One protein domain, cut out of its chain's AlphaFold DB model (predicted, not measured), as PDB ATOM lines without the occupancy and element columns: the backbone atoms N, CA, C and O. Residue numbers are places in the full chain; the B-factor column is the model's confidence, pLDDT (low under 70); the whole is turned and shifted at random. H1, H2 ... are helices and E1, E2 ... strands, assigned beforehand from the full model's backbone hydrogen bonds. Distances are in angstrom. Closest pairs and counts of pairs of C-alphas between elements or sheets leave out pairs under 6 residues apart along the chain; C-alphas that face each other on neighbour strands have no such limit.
ATOM      1  N   ASP A  17      11.782 -24.998  32.108       55.41
ATOM      2  CA  ASP A  17      10.970 -24.229  31.153       55.41
ATOM      3  C   ASP A  17      10.795 -22.753  31.549       55.41
ATOM      4  O   ASP A  17      10.640 -21.881  30.688       55.41
ATOM      5  N   LEU A  18      10.900 -22.436  32.842       63.88
ATOM      6  CA  LEU A  18      10.796 -21.070  33.360       63.88
ATOM      7  C   LEU A  18      11.968 -20.189  32.905       63.88
ATOM      8  O   LEU A  18      11.770 -19.018  32.595       63.88
ATOM      9  N   LEU A  19      13.171 -20.759  32.769       64.56
ATOM     10  CA  LEU A  19      14.346 -20.033  32.276       64.56
ATOM     11  C   LEU A  19      14.144 -19.554  30.834       64.56
ATOM     12  O   LEU A  19      14.535 -18.440  30.483       64.56
ATOM     13  N   SER A  20      13.484 -20.374  30.011       70.19
ATOM     14  CA  SER A  20      13.187 -20.039  28.614       70.19
ATOM     15  C   SER A  20      12.168 -18.898  28.498       70.19
ATOM     16  O   SER A  20      12.308 -18.017  27.648       70.19
ATOM     17  N   LEU A  21      11.186 -18.856  29.406       69.25
ATOM     18  CA  LEU A  21      10.224 -17.761  29.514       69.25
ATOM     19  C   LEU A  21      10.904 -16.480  30.004       69.25
ATOM     20  O   LEU A  21      10.732 -15.420  29.402       69.25
ATOM     21  N   LEU A  22      11.742 -16.580  31.038       72.25
ATOM     22  CA  LEU A  22      12.478 -15.444  31.594       72.25
ATOM     23  C   LEU A  22      13.483 -14.834  30.611       72.25
ATOM     24  O   LEU A  22      13.831 -13.661  30.754       72.25
ATOM     25  N   ALA A  23      13.913 -15.575  29.587       80.12
ATOM     26  CA  ALA A  23      14.812 -15.067  28.553       80.12
ATOM     27  C   ALA A  23      14.203 -13.938  27.700       80.12
ATOM     28  O   ALA A  23      14.945 -13.212  27.043       80.12
ATOM     29  N   ARG A  24      12.869 -13.785  27.688       83.94
ATOM     30  CA  ARG A  24      12.168 -12.771  26.873       83.94
ATOM     31  C   ARG A  24      11.290 -11.822  27.687       83.94
ATOM     32  O   ARG A  24      10.621 -10.966  27.107       83.94
ATOM     33  N   VAL A  25      11.239 -12.001  29.002       88.62
ATOM     34  CA  VAL A  25      10.376 -11.229  29.894       88.62
ATOM     35  C   VAL A  25      11.195 -10.107  30.518       88.62
ATOM     36  O   VAL A  25      12.110 -10.355  31.295       88.62
ATOM     37  N   ASN A  26      10.828  -8.865  30.199       94.44
ATOM     38  CA  ASN A  26      11.450  -7.677  30.784       94.44
ATOM     39  C   ASN A  26      10.805  -7.240  32.106       94.44
ATOM     40  O   ASN A  26      11.382  -6.436  32.829       94.44
ATOM     41  N   THR A  27       9.613  -7.742  32.420       94.62
ATOM     42  CA  THR A  27       8.859  -7.384  33.623       94.62
ATOM     43  C   THR A  27       8.237  -8.639  34.202       94.62
ATOM     44  O   THR A  27       7.400  -9.260  33.549       94.62
ATOM     45  N   LEU A  28       8.639  -9.002  35.415       93.06
ATOM     46  CA  LEU A  28       8.081 -10.122  36.157       93.06
ATOM     47  C   LEU A  28       7.390  -9.588  37.405       93.06
ATOM     48  O   LEU A  28       7.999  -8.880  38.203       93.06
ATOM     49  N   HIS A  29       6.123  -9.950  37.564       93.81
ATOM     50  CA  HIS A  29       5.325  -9.600  38.730       93.81
ATOM     51  C   HIS A  29       4.835 -10.890  39.377       93.81
ATOM     52  O   HIS A  29       4.062 -11.639  38.780       93.81
ATOM     53  N   LEU A  30       5.345 -11.172  40.568       90.12
ATOM     54  CA  LEU A  30       4.951 -12.293  41.407       90.12
ATOM     55  C   LEU A  30       4.067 -11.733  42.518       90.12
ATOM     56  O   LEU A  30       4.538 -10.930  43.316       90.12
ATOM     57  N   VAL A  31       2.797 -12.135  42.553       92.00
ATOM     58  CA  VAL A  31       1.829 -11.675  43.558       92.00
ATOM     59  C   VAL A  31       1.208 -12.875  44.242       92.00
ATOM     60  O   VAL A  31       0.657 -13.744  43.569       92.00
ATOM     61  N   SER A  32       1.266 -12.910  45.574       89.88
ATOM     62  CA  SER A  32       0.670 -13.972  46.393       89.88
ATOM     63  C   SER A  32       1.110 -15.381  45.968       89.88
ATOM     64  O   SER A  32       0.337 -16.337  46.047       89.88
ATOM     65  N   VAL A  33       2.350 -15.517  45.484       84.94
ATOM     66  CA  VAL A  33       2.899 -16.807  45.056       84.94
ATOM     67  C   VAL A  33       3.413 -17.554  46.281       84.94
ATOM     68  O   VAL A  33       4.243 -17.041  47.028       84.94
ATOM     69  N   HIS A  34       2.935 -18.781  46.474       84.50
ATOM     70  CA  HIS A  34       3.461 -19.689  47.485       84.50
ATOM     71  C   HIS A  34       4.512 -20.602  46.852       84.50
ATOM     72  O   HIS A  34       4.201 -21.417  45.984       84.50
ATOM     73  N   ILE A  35       5.759 -20.439  47.272       76.12
ATOM     74  CA  ILE A  35       6.896 -21.236  46.835       76.12
ATOM     75  C   ILE A  35       7.088 -22.316  47.888       76.12
ATOM     76  O   ILE A  35       7.609 -22.056  48.955       76.12
ATOM     77  N   SER A  36       6.623 -23.531  47.633       70.12
ATOM     78  CA  SER A  36       6.909 -24.661  48.517       70.12
ATOM     79  C   SER A  36       8.160 -25.375  48.010       70.12
ATOM     80  O   SER A  36       8.088 -26.092  47.008       70.12
ATOM     81  N   SER A  37       9.301 -25.172  48.666       61.59
ATOM     82  CA  SER A  37      10.490 -26.002  48.453       61.59
ATOM     83  C   SER A  37      10.453 -27.198  49.404       61.59
ATOM     84  O   SER A  37      10.157 -27.046  50.585       61.59
ATOM     85  N   PHE A  38      10.751 -28.393  48.890       57.38
ATOM     86  CA  PHE A  38      10.953 -29.590  49.717       57.38
ATOM     87  C   PHE A  38      12.354 -29.630  50.346       57.38
ATOM     88  O   PHE A  38      12.586 -30.407  51.272       57.38
ATOM     89  N   ASP A  39      13.269 -28.787  49.864       61.03
ATOM     90  CA  ASP A  39      14.621 -28.672  50.391       61.03
ATOM     91  C   ASP A  39      14.670 -27.707  51.578       61.03
ATOM     92  O   ASP A  39      14.008 -26.668  51.595       61.03
ATOM     93  N   THR A  40      15.518 -28.039  52.553       61.75
ATOM     94  CA  THR A  40      15.718 -27.293  53.807       61.75
ATOM     95  C   THR A  40      16.263 -25.877  53.612       61.75
ATOM     96  O   THR A  40      16.183 -25.059  54.529       61.75
ATOM     97  N   GLN A  41      16.805 -25.572  52.430       63.31
ATOM     98  CA  GLN A  41      17.196 -24.226  52.031       63.31
ATOM     99  C   GLN A  41      16.221 -23.727  50.961       63.31
ATOM    100  O   GLN A  41      16.425 -23.924  49.767       63.31
ATOM    101  N   GLU A  42      15.127 -23.112  51.401       78.44
ATOM    102  CA  GLU A  42      14.067 -22.585  50.539       78.44
ATOM    103  C   GLU A  42      14.560 -21.316  49.798       78.44
ATOM    104  O   GLU A  42      14.240 -20.189  50.181       78.44
ATOM    105  N   TRP A  43      15.403 -21.483  48.772       82.69
ATOM    106  CA  TRP A  43      15.930 -20.387  47.949       82.69
ATOM    107  C   TRP A  43      15.038 -20.099  46.740       82.69
ATOM    108  O   TRP A  43      14.773 -20.978  45.920       82.69
ATOM    109  N   LEU A  44      14.671 -18.832  46.552       85.88
ATOM    110  CA  LEU A  44      14.170 -18.328  45.278       85.88
ATOM    111  C   LEU A  44      15.336 -17.741  44.473       85.88
ATOM    112  O   LEU A  44      15.793 -16.635  44.748       85.88
ATOM    113  N   HIS A  45      15.808 -18.471  43.461       87.31
ATOM    114  CA  HIS A  45      16.825 -17.977  42.529       87.31
ATOM    115  C   HIS A  45      16.197 -17.440  41.244       87.31
ATOM    116  O   HIS A  45      15.570 -18.176  40.481       87.31
ATOM    117  N   LEU A  46      16.421 -16.158  40.965       88.69
ATOM    118  CA  LEU A  46      15.981 -15.490  39.748       88.69
ATOM    119  C   LEU A  46      17.191 -15.071  38.921       88.69
ATOM    120  O   LEU A  46      17.948 -14.179  39.296       88.69
ATOM    121  N   LYS A  47      17.352 -15.705  37.758       90.44
ATOM    122  CA  LYS A  47      18.396 -15.384  36.782       90.44
ATOM    123  C   LYS A  47      17.764 -15.084  35.432       90.44
ATOM    124  O   LYS A  47      17.060 -15.917  34.866       90.44
ATOM    125  N   SER A  48      18.017 -13.892  34.904       89.81
ATOM    126  CA  SER A  48      17.521 -13.472  33.590       89.81
ATOM    127  C   SER A  48      18.427 -12.418  32.972       89.81
ATOM    128  O   SER A  48      18.871 -11.492  33.642       89.81
ATOM    129  N   GLN A  49      18.659 -12.549  31.666       91.31
ATOM    130  CA  GLN A  49      19.427 -11.591  30.869       91.31
ATOM    131  C   GLN A  49      18.575 -10.440  30.319       91.31
ATOM    132  O   GLN A  49      19.129  -9.479  29.799       91.31
ATOM    133  N   SER A  50      17.244 -10.537  30.403       92.94
ATOM    134  CA  SER A  50      16.323  -9.555  29.810       92.94
ATOM    135  C   SER A  50      15.438  -8.839  30.827       92.94
ATOM    136  O   SER A  50      14.808  -7.844  30.481       92.94
ATOM    137  N   LEU A  51      15.391  -9.330  32.070       94.62
ATOM    138  CA  LEU A  51      14.529  -8.789  33.113       94.62
ATOM    139  C   LEU A  51      15.003  -7.399  33.550       94.62
ATOM    140  O   LEU A  51      16.123  -7.248  34.029       94.62
ATOM    141  N   GLU A  52      14.131  -6.405  33.398       97.25
ATOM    142  CA  GLU A  52      14.368  -5.009  33.781       97.25
ATOM    143  C   GLU A  52      13.577  -4.603  35.029       97.25
ATOM    144  O   GLU A  52      14.040  -3.765  35.799       97.25
ATOM    145  N   ASN A  53      12.403  -5.203  35.248       97.62
ATOM    146  CA  ASN A  53      11.524  -4.897  36.373       97.62
ATOM    147  C   ASN A  53      11.108  -6.189  37.078       97.62
ATOM    148  O   ASN A  53      10.563  -7.096  36.444       97.62
ATOM    149  N   LEU A  54      11.323  -6.255  38.386       95.69
ATOM    150  CA  LEU A  54      10.907  -7.367  39.229       95.69
ATOM    151  C   LEU A  54      10.068  -6.832  40.383       95.69
ATOM    152  O   LEU A  54      10.518  -5.967  41.131       95.69
ATOM    153  N   ILE A  55       8.855  -7.354  40.517       95.88
ATOM    154  CA  ILE A  55       7.947  -7.037  41.616       95.88
ATOM    155  C   ILE A  55       7.566  -8.346  42.300       95.88
ATOM    156  O   ILE A  55       7.069  -9.259  41.644       95.88
ATOM    157  N   ILE A  56       7.806  -8.432  43.603       92.88
ATOM    158  CA  ILE A  56       7.458  -9.561  44.465       92.88
ATOM    159  C   ILE A  56       6.554  -9.016  45.568       92.88
ATOM    160  O   ILE A  56       6.996  -8.205  46.377       92.88
ATOM    161  N   GLU A  57       5.294  -9.434  45.583       93.56
ATOM    162  CA  GLU A  57       4.266  -8.923  46.492       93.56
ATOM    163  C   GLU A  57       3.560 -10.069  47.214       93.56
ATOM    164  O   GLU A  57       2.989 -10.953  46.576       93.56
ATOM    165  N   ASP A  58       3.578 -10.053  48.546       90.19
ATOM    166  CA  ASP A  58       2.900 -11.023  49.417       90.19
ATOM    167  C   ASP A  58       3.203 -12.501  49.079       90.19
ATOM    168  O   ASP A  58       2.380 -13.396  49.302       90.19
ATOM    169  N   CYS A  59       4.382 -12.774  48.517       86.69
ATOM    170  CA  CYS A  59       4.847 -14.129  48.235       86.69
ATOM    171  C   CYS A  59       5.317 -14.821  49.523       86.69
ATOM    172  O   CYS A  59       5.764 -14.171  50.459       86.69
ATOM    173  N   ARG A  60       5.217 -16.149  49.597       84.88
ATOM    174  CA  ARG A  60       5.567 -16.926  50.800       84.88
ATOM    175  C   ARG A  60       6.398 -18.151  50.450       84.88
ATOM    176  O   ARG A  60       6.315 -18.633  49.324       84.88
ATOM    177  N   GLY A  61       7.102 -18.697  51.441       79.69
ATOM    178  CA  GLY A  61       7.755 -20.010  51.361       79.69
ATOM    179  C   GLY A  61       9.158 -20.006  50.743       79.69
ATOM    180  O   GLY A  61       9.691 -21.055  50.400       79.69
ATOM    181  N   PHE A  62       9.779 -18.832  50.608       82.06
ATOM    182  CA  PHE A  62      11.222 -18.743  50.411       82.06
ATOM    183  C   PHE A  62      11.851 -18.091  51.642       82.06
ATOM    184  O   PHE A  62      11.359 -17.088  52.143       82.06
ATOM    185  N   ARG A  63      12.944 -18.669  52.143       85.38
ATOM    186  CA  ARG A  63      13.753 -18.093  53.231       85.38
ATOM    187  C   ARG A  63      14.885 -17.242  52.696       85.38
ATOM    188  O   ARG A  63      15.348 -16.336  53.378       85.38
ATOM    189  N   CYS A  64      15.347 -17.564  51.493       87.38
ATOM    190  CA  CYS A  64      16.452 -16.882  50.850       87.38
ATOM    191  C   CYS A  64      16.045 -16.435  49.447       87.38
ATOM    192  O   CYS A  64      15.285 -17.121  48.758       87.38
ATOM    193  N   LEU A  65      16.566 -15.296  49.008       89.75
ATOM    194  CA  LEU A  65      16.291 -14.726  47.691       89.75
ATOM    195  C   LEU A  65      17.614 -14.375  47.017       89.75
ATOM    196  O   LEU A  65      18.349 -13.528  47.514       89.75
ATOM    197  N   GLY A  66      17.886 -15.007  45.878       92.38
ATOM    198  CA  GLY A  66      19.043 -14.719  45.033       92.38
ATOM    199  C   GLY A  66      18.600 -14.122  43.701       92.38
ATOM    200  O   GLY A  66      17.914 -14.786  42.923       92.38
ATOM    201  N   ILE A  67      18.985 -12.881  43.416       93.31
ATOM    202  CA  ILE A  67      18.645 -12.167  42.178       93.31
ATOM    203  C   ILE A  67      19.929 -11.897  41.392       93.31
ATOM    204  O   ILE A  67      20.753 -11.096  41.811       93.31
ATOM    205  N   TYR A  68      20.061 -12.526  40.224       93.06
ATOM    206  CA  TYR A  68      21.232 -12.441  39.342       93.06
ATOM    207  C   TYR A  68      20.804 -11.970  37.949       93.06
ATOM    208  O   TYR A  68      20.657 -12.755  37.001       93.06
ATOM    209  N   THR A  69      20.521 -10.676  37.833       93.25
ATOM    210  CA  THR A  69      19.843 -10.092  36.667       93.25
ATOM    211  C   THR A  69      20.538  -8.800  36.230       93.25
ATOM    212  O   THR A  69      20.211  -7.723  36.735       93.25
ATOM    213  N   PRO A  70      21.475  -8.856  35.264       94.56
ATOM    214  CA  PRO A  70      22.334  -7.718  34.923       94.56
ATOM    215  C   PRO A  70      21.607  -6.535  34.273       94.56
ATOM    216  O   PRO A  70      22.160  -5.440  34.218       94.56
ATOM    217  N   GLN A  71      20.390  -6.739  33.759       95.94
ATOM    218  CA  GLN A  71      19.573  -5.675  33.164       95.94
ATOM    219  C   GLN A  71      18.516  -5.113  34.117       95.94
ATOM    220  O   GLN A  71      17.794  -4.197  33.724       95.94
ATOM    221  N   LEU A  72      18.422  -5.631  35.344       96.50
ATOM    222  CA  LEU A  72      17.399  -5.213  36.292       96.50
ATOM    223  C   LEU A  72      17.633  -3.764  36.707       96.50
ATOM    224  O   LEU A  72      18.721  -3.418  37.154       96.50
ATOM    225  N   LYS A  73      16.603  -2.937  36.538       97.38
ATOM    226  CA  LYS A  73      16.580  -1.505  36.857       97.38
ATOM    227  C   LYS A  73      15.686  -1.220  38.057       97.38
ATOM    228  O   LYS A  73      16.025  -0.366  38.870       97.38
ATOM    229  N   TYR A  74      14.575  -1.947  38.172       97.69
ATOM    230  CA  TYR A  74      13.590  -1.776  39.232       97.69
ATOM    231  C   TYR A  74      13.353  -3.085  39.983       97.69
ATOM    232  O   TYR A  74      12.984  -4.093  39.374       97.69
ATOM    233  N   LEU A  75      13.524  -3.046  41.302       96.62
ATOM    234  CA  LEU A  75      13.189  -4.136  42.210       96.62
ATOM    235  C   LEU A  75      12.219  -3.632  43.273       96.62
ATOM    236  O   LEU A  75      12.542  -2.712  44.023       96.62
ATOM    237  N   LYS A  76      11.058  -4.276  43.372       96.38
ATOM    238  CA  LYS A  76      10.122  -4.109  44.479       96.38
ATOM    239  C   LYS A  76       9.915  -5.444  45.177       96.38
ATOM    240  O   LYS A  76       9.514  -6.412  44.539       96.38
ATOM    241  N   VAL A  77      10.146  -5.471  46.482       93.12
ATOM    242  CA  VAL A  77       9.798  -6.587  47.360       93.12
ATOM    243  C   VAL A  77       8.914  -6.030  48.460       93.12
ATOM    244  O   VAL A  77       9.351  -5.196  49.244       93.12
ATOM    245  N   GLU A  78       7.659  -6.448  48.493       93.06
ATOM    246  CA  GLU A  78       6.690  -6.044  49.505       93.06
ATOM    247  C   GLU A  78       6.052  -7.292  50.093       93.06
ATOM    248  O   GLU A  78       5.257  -7.963  49.443       93.06
ATOM    249  N   ASN A  79       6.422  -7.625  51.325       85.50
ATOM    250  CA  ASN A  79       5.916  -8.811  51.991       85.50
ATOM    251  C   ASN A  79       5.254  -8.444  53.312       85.50
ATOM    252  O   ASN A  79       5.887  -8.379  54.366       85.50
ATOM    253  N   SER A  80       3.951  -8.169  53.251       82.12
ATOM    254  CA  SER A  80       3.178  -7.784  54.435       82.12
ATOM    255  C   SER A  80       2.794  -8.984  55.307       82.12
ATOM    256  O   SER A  80       2.404  -8.811  56.464       82.12
ATOM    257  N   ARG A  81       2.900 -10.186  54.731       73.38
ATOM    258  CA  ARG A  81       2.306 -11.440  55.203       73.38
ATOM    259  C   ARG A  81       3.308 -12.500  55.652       73.38
ATOM    260  O   ARG A  81       2.862 -13.569  56.065       73.38
ATOM    261  N   GLU A  82       4.596 -12.259  55.461       68.94
ATOM    262  CA  GLU A  82       5.660 -13.192  55.832       68.94
ATOM    263  C   GLU A  82       5.912 -13.146  57.334       68.94
ATOM    264  O   GLU A  82       5.716 -12.113  57.962       68.94
ATOM    265  N   GLU A  83       6.311 -14.263  57.924       70.81
ATOM    266  CA  GLU A  83       6.750 -14.286  59.316       70.81
ATOM    267  C   GLU A  83       8.226 -13.886  59.378       70.81
ATOM    268  O   GLU A  83       9.003 -14.201  58.475       70.81
ATOM    269  N   TYR A  84       8.624 -13.176  60.437       70.38
ATOM    270  CA  TYR A  84      10.025 -12.812  60.635       70.38
ATOM    271  C   TYR A  84      10.911 -14.061  60.593       70.38
ATOM    272  O   TYR A  84      10.737 -14.983  61.391       70.38
ATOM    273  N   ASN A  85      11.876 -14.069  59.673       70.44
ATOM    274  CA  ASN A  85      12.793 -15.181  59.505       70.44
ATOM    275  C   ASN A  85      14.234 -14.761  59.835       70.44
ATOM    276  O   ASN A  85      14.932 -14.215  58.975       70.44
ATOM    277  N   PRO A  86      14.730 -15.068  61.047       69.94
ATOM    278  CA  PRO A  86      16.070 -14.677  61.479       69.94
ATOM    279  C   PRO A  86      17.192 -15.437  60.761       69.94
ATOM    280  O   PRO A  86      18.359 -15.169  61.014       69.94
ATOM    281  N   SER A  87      16.880 -16.410  59.901       81.75
ATOM    282  CA  SER A  87      17.874 -17.183  59.145       81.75
ATOM    283  C   SER A  87      17.939 -16.820  57.661       81.75
ATOM    284  O   SER A  87      18.759 -17.382  56.937       81.75
ATOM    285  N   GLY A  88      17.082 -15.904  57.205       83.94
ATOM    286  CA  GLY A  88      16.976 -15.570  55.794       83.94
ATOM    287  C   GLY A  88      18.132 -14.713  55.276       83.94
ATOM    288  O   GLY A  88      18.644 -13.841  55.986       83.94
ATOM    289  N   LEU A  89      18.494 -14.943  54.013       88.94
ATOM    290  CA  LEU A  89      19.554 -14.238  53.293       88.94
ATOM    291  C   LEU A  89      19.024 -13.674  51.970       88.94
ATOM    292  O   LEU A  89      18.396 -14.386  51.185       88.94
ATOM    293  N   ILE A  90      19.332 -12.407  51.708       90.25
ATOM    294  CA  ILE A  90      19.060 -11.749  50.431       90.25
ATOM    295  C   ILE A  90      20.379 -11.488  49.711       90.25
ATOM    296  O   ILE A  90      21.257 -10.818  50.249       90.25
ATOM    297  N   GLU A  91      20.496 -11.961  48.476       93.69
ATOM    298  CA  GLU A  91      21.637 -11.712  47.602       93.69
ATOM    299  C   GLU A  91      21.166 -11.080  46.291       93.69
ATOM    300  O   GLU A  91      20.332 -11.633  45.572       93.69
ATOM    301  N   ILE A  92      21.682  -9.890  45.987       94.00
ATOM    302  CA  ILE A  92      21.308  -9.116  44.804       94.00
ATOM    303  C   ILE A  92      22.568  -8.759  44.014       94.00
ATOM    304  O   ILE A  92      23.368  -7.901  44.401       94.00
ATOM    305  N   ASP A  93      22.685  -9.374  42.843       95.00
ATOM    306  CA  ASP A  93      23.631  -9.034  41.791       95.00
ATOM    307  C   ASP A  93      22.879  -8.454  40.583       95.00
ATOM    308  O   ASP A  93      22.406  -9.145  39.671       95.00
ATOM    309  N   ALA A  94      22.716  -7.134  40.626       95.12
ATOM    310  CA  ALA A  94      22.002  -6.353  39.629       95.12
ATOM    311  C   ALA A  94      22.744  -5.026  39.383       95.12
ATOM    312  O   ALA A  94      22.331  -3.982  39.888       95.12
ATOM    313  N   PRO A  95      23.842  -5.025  38.604       95.44
ATOM    314  CA  PRO A  95      24.696  -3.850  38.404       95.44
ATOM    315  C   PRO A  95      23.998  -2.630  37.796       95.44
ATOM    316  O   PRO A  95      24.533  -1.529  37.872       95.44
ATOM    317  N   LYS A  96      22.822  -2.793  37.180       96.31
ATOM    318  CA  LYS A  96      22.023  -1.696  36.608       96.31
ATOM    319  C   LYS A  96      20.826  -1.291  37.471       96.31
ATOM    320  O   LYS A  96      19.994  -0.517  36.999       96.31
ATOM    321  N   LEU A  97      20.727  -1.799  38.700       96.38
ATOM    322  CA  LEU A  97      19.601  -1.519  39.580       96.38
ATOM    323  C   LEU A  97      19.628  -0.048  39.990       96.38
ATOM    324  O   LEU A  97      20.552   0.390  40.666       96.38
ATOM    325  N   THR A  98      18.612   0.710  39.578       96.75
ATOM    326  CA  THR A  98      18.496   2.144  39.872       96.75
ATOM    327  C   THR A  98      17.458   2.440  40.940       96.75
ATOM    328  O   THR A  98      17.556   3.466  41.612       96.75
ATOM    329  N   SER A  99      16.477   1.558  41.128       96.88
ATOM    330  CA  SER A  99      15.418   1.739  42.110       96.88
ATOM    331  C   SER A  99      15.126   0.443  42.860       96.88
ATOM    332  O   SER A  99      14.874  -0.603  42.258       96.88
ATOM    333  N   LEU A 100      15.169   0.547  44.186       95.50
ATOM    334  CA  LEU A 100      14.883  -0.519  45.133       95.50
ATOM    335  C   LEU A 100      13.769  -0.071  46.079       95.50
ATOM    336  O   LEU A 100      13.894   0.952  46.749       95.50
ATOM    337  N   VAL A 101      12.704  -0.861  46.156       95.56
ATOM    338  CA  VAL A 101      11.636  -0.716  47.145       95.56
ATOM    339  C   VAL A 101      11.567  -2.002  47.952       95.56
ATOM    340  O   VAL A 101      11.345  -3.074  47.394       95.56
ATOM    341  N   TRP A 102      11.747  -1.895  49.262       93.06
ATOM    342  CA  TRP A 102      11.686  -3.013  50.191       93.06
ATOM    343  C   TRP A 102      10.696  -2.708  51.308       93.06
ATOM    344  O   TRP A 102      10.901  -1.772  52.076       93.06
ATOM    345  N   LYS A 103       9.628  -3.494  51.419       92.38
ATOM    346  CA  LYS A 103       8.605  -3.351  52.458       92.38
ATOM    347  C   LYS A 103       8.337  -4.687  53.134       92.38
ATOM    348  O   LYS A 103       8.183  -5.693  52.449       92.38
ATOM    349  N   GLY A 104       8.239  -4.706  54.460       88.44
ATOM    350  CA  GLY A 104       7.938  -5.927  55.219       88.44
ATOM    351  C   GLY A 104       9.003  -6.277  56.252       88.44
ATOM    352  O   GLY A 104       9.591  -5.396  56.868       88.44
ATOM    353  N   TYR A 105       9.231  -7.562  56.499       83.69
ATOM    354  CA  TYR A 105      10.194  -7.994  57.514       83.69
ATOM    355  C   TYR A 105      11.646  -7.879  57.040       83.69
ATOM    356  O   TYR A 105      11.951  -8.026  55.852       83.69
ATOM    357  N   MET A 106      12.548  -7.597  57.986       75.81
ATOM    358  CA  MET A 106      13.986  -7.618  57.717       75.81
ATOM    359  C   MET A 106      14.499  -9.051  57.692       75.81
ATOM    360  O   MET A 106      14.202  -9.844  58.585       75.81
ATOM    361  N   TYR A 107      15.316  -9.335  56.686       82.31
ATOM    362  CA  TYR A 107      16.156 -10.521  56.635       82.31
ATOM    363  C   TYR A 107      17.403 -10.274  57.482       82.31
ATOM    364  O   TYR A 107      17.756  -9.127  57.771       82.31
ATOM    365  N   LYS A 108      18.063 -11.349  57.912       83.88
ATOM    366  CA  LYS A 108      19.256 -11.226  58.752       83.88
ATOM    367  C   LYS A 108      20.400 -10.571  57.988       83.88
ATOM    368  O   LYS A 108      21.042  -9.660  58.500       83.88
ATOM    369  N   ASP A 109      20.623 -11.045  56.768       87.31
ATOM    370  CA  ASP A 109      21.764 -10.669  55.953       87.31
ATOM    371  C   ASP A 109      21.308 -10.200  54.565       87.31
ATOM    372  O   ASP A 109      20.422 -10.788  53.938       87.31
ATOM    373  N   TYR A 110      21.948  -9.132  54.085       88.69
ATOM    374  CA  TYR A 110      21.748  -8.566  52.755       88.69
ATOM    375  C   TYR A 110      23.103  -8.390  52.070       88.69
ATOM    376  O   TYR A 110      23.981  -7.694  52.584       88.69
ATOM    377  N   ILE A 111      23.263  -8.987  50.893       91.38
ATOM    378  CA  ILE A 111      24.481  -8.936  50.086       91.38
ATOM    379  C   ILE A 111      24.153  -8.254  48.760       91.38
ATOM    380  O   ILE A 111      23.292  -8.710  48.010       91.38
ATOM    381  N   PHE A 112      24.855  -7.159  48.467       91.00
ATOM    382  CA  PHE A 112      24.720  -6.410  47.218       91.00
ATOM    383  C   PHE A 112      26.062  -6.363  46.494       91.00
ATOM    384  O   PHE A 112      27.010  -5.749  46.986       91.00
ATOM    385  N   SER A 113      26.133  -6.958  45.305       88.00
ATOM    386  CA  SER A 113      27.388  -7.042  44.542       88.00
ATOM    387  C   SER A 113      27.753  -5.740  43.822       88.00
ATOM    388  O   SER A 113      28.918  -5.507  43.514       88.00
ATOM    389  N   SER A 114      26.785  -4.870  43.516       81.38
ATOM    390  CA  SER A 114      27.027  -3.629  42.756       81.38
ATOM    391  C   SER A 114      25.989  -2.540  43.062       81.38
ATOM    392  O   SER A 114      25.124  -2.258  42.232       81.38
ATOM    393  N   PRO A 115      26.051  -1.894  44.241       81.44
ATOM    394  CA  PRO A 115      25.078  -0.871  44.628       81.44
ATOM    395  C   PRO A 115      25.315   0.500  43.968       81.44
ATOM    396  O   PRO A 115      24.521   1.411  44.175       81.44
ATOM    397  N   SER A 116      26.386   0.677  43.183       84.81
ATOM    398  CA  SER A 116      26.806   1.979  42.632       84.81
ATOM    399  C   SER A 116      25.782   2.639  41.703       84.81
ATOM    400  O   SER A 116      25.815   3.856  41.537       84.81
ATOM    401  N   SER A 117      24.875   1.860  41.114       88.25
ATOM    402  CA  SER A 117      23.831   2.355  40.209       88.25
ATOM    403  C   SER A 117      22.539   2.777  40.917       88.25
ATOM    404  O   SER A 117      21.662   3.342  40.261       88.25
ATOM    405  N   LEU A 118      22.394   2.522  42.226       91.62
ATOM    406  CA  LEU A 118      21.169   2.824  42.967       91.62
ATOM    407  C   LEU A 118      20.972   4.337  43.113       91.62
ATOM    408  O   LEU A 118      21.786   5.037  43.707       91.62
ATOM    409  N   VAL A 119      19.844   4.824  42.603       93.88
ATOM    410  CA  VAL A 119      19.421   6.229  42.691       93.88
ATOM    411  C   VAL A 119      18.326   6.395  43.738       93.88
ATOM    412  O   VAL A 119      18.282   7.393  44.453       93.88
ATOM    413  N   THR A 120      17.420   5.423  43.834       92.44
ATOM    414  CA  THR A 120      16.266   5.479  44.732       92.44
ATOM    415  C   THR A 120      16.201   4.222  45.577       92.44
ATOM    416  O   THR A 120      16.190   3.112  45.049       92.44
ATOM    417  N   VAL A 121      16.130   4.409  46.891       93.00
ATOM    418  CA  VAL A 121      15.989   3.328  47.864       93.00
ATOM    419  C   VAL A 121      14.875   3.709  48.833       93.00
ATOM    420  O   VAL A 121      14.965   4.727  49.514       93.00
ATOM    421  N   GLU A 122      13.827   2.896  48.876       94.19
ATOM    422  CA  GLU A 122      12.743   2.987  49.851       94.19
ATOM    423  C   GLU A 122      12.744   1.700  50.672       94.19
ATOM    424  O   GLU A 122      12.600   0.614  50.117       94.19
ATOM    425  N   VAL A 123      12.937   1.817  51.984       91.00
ATOM    426  CA  VAL A 123      12.941   0.681  52.910       91.00
ATOM    427  C   VAL A 123      11.964   0.990  54.037       91.00
ATOM    428  O   VAL A 123      12.162   1.952  54.774       91.00
ATOM    429  N   ASP A 124      10.912   0.186  54.145       90.31
ATOM    430  CA  ASP A 124       9.891   0.261  55.191       90.31
ATOM    431  C   ASP A 124       9.801  -1.098  55.886       90.31
ATOM    432  O   ASP A 124       9.189  -2.046  55.379       90.31
ATOM    433  N   THR A 125      10.500  -1.226  57.011       83.12
ATOM    434  CA  THR A 125      10.671  -2.514  57.673       83.12
ATOM    435  C   THR A 125       9.921  -2.603  58.990       83.12
ATOM    436  O   THR A 125       9.943  -1.697  59.820       83.12
ATOM    437  N   LYS A 126       9.279  -3.753  59.209       81.44
ATOM    438  CA  LYS A 126       8.688  -4.109  60.498       81.44
ATOM    439  C   LYS A 126       9.747  -4.803  61.344       81.44
ATOM    440  O   LYS A 126      10.240  -5.870  60.976       81.44
ATOM    441  N   ILE A 127      10.091  -4.199  62.475       71.31
ATOM    442  CA  ILE A 127      10.911  -4.845  63.499       71.31
ATOM    443  C   ILE A 127       9.950  -5.639  64.381       71.31
ATOM    444  O   ILE A 127       9.105  -5.060  65.060       71.31
TER     445      ILE A 127
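AT A GLANCE: This is residues 17 to 127 of the 157 residues of an uncharacterized protein of Coptis chinensis (UniProt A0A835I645). The chain is wound as a solenoid of stacked, flattened turns, with a parallel sheet along each of two opposite sides: E1, E3, E5, E7 and E9 make one wall, and E2, E4, E6 and E8 make the wall across from it. From E1 to E9 the chain passes from one wall to the other with each strand, and the two walls' strands run opposite ways; the short helix H1 lies at the E1 and E2 end of the stack. The printed part has 111 residues, with one named helix and nine named strands in the order H1 E1 E2 E3 E4 E5 E6 E7 E8 E9, and the class is mostly strand, though under half of the residues, 55 of 111, are in named elements. The whole is compact, with a radius of gyration of the C-alphas of 13.3 A and spans of 34 by 31 by 22 A.

HOW THE PARTS SIT: The largest sheet runs, strand beside strand, E1 (residues 27 to 31), E3 (residues 53 to 57), E5 (residues 74 to 79), E7 (residues 99 to 105) and E9 (residues 120 to 126). Its edge strands are E1 and E9, and its neighbours are parallel. E1 and E3 differ in direction by 1 degree, with N 28 and O 53 within hydrogen-bond range at 2.9 A. E3 and E5 stand at 4 degrees, with N 56 and O 76 at 2.8 A. E5 and E7 stand at 10 degrees, with N 77 and O 101 at 2.8 A. E7 and E9 stand at 2 degrees, with N 102 and O 122 at 2.8 A; the C-alphas of Ser 99 and Thr 120, which face each other, are 4.6 A apart. From edge to edge the strands' lines turn by 11 degrees. The second sheet runs E2 (residues 43 to 47), E4 (residues 64 to 68), E6 (residues 89 to 93) and E8 (residues 109 to 112), also parallel, with E2 and E8 as edge strands. E2 and E4 stand at 9 degrees, with N 46 and O 66 at 2.8 A; E4 and E6 at 4 degrees, with N 67 and O 91 at 2.8 A; E6 and E8 at 2 degrees, with N 92 and O 111 at 2.8 A. Strands that follow each other in the chain are apart, for instance E1 and E2, or E8 and E9. H1 (residues 17 to 22) is only just on this second sheet, with 5 pairs of C-alphas within 10 A, and only grazes it with residues 18 to 22. The closest C-alphas of H1 and E2 are those of Leu 19 and Lys 47, 7.6 A apart. H1 is not on the first sheet. In H1 every O i to N i+4 pair is within hydrogen-bond range.

IN THESE COORDINATES: In the first sheet, E9 measures 19.9 A from first to last C-alpha, E7 19.0 A, E5 16.5 A, E3 13.1 A and E1 12.9 A. E1 begins with C-alpha 27 at (8.859, -7.384, 33.623), and E9 ends with C-alpha 126 at (8.688, -4.109, 60.498). In the second sheet, E6 measures 13.3 A, E4 13.2 A, E2 12.5 A and E8 10.2 A. H1 measures 8.9 A and begins with C-alpha 17 at (10.970, -24.229, 31.153).

THE WHOLE: The two C-alphas farthest apart are those of Ser 20 and Ile 127, 38.1 A. The printed part has no cut. The link from E1 to E2, 11 residues, is long; the other links are tight or short. The mean pLDDT of the printed part is 86.0, and it is under 70 at residues 17 to 19, 21, 37 to 41, 82 and 86.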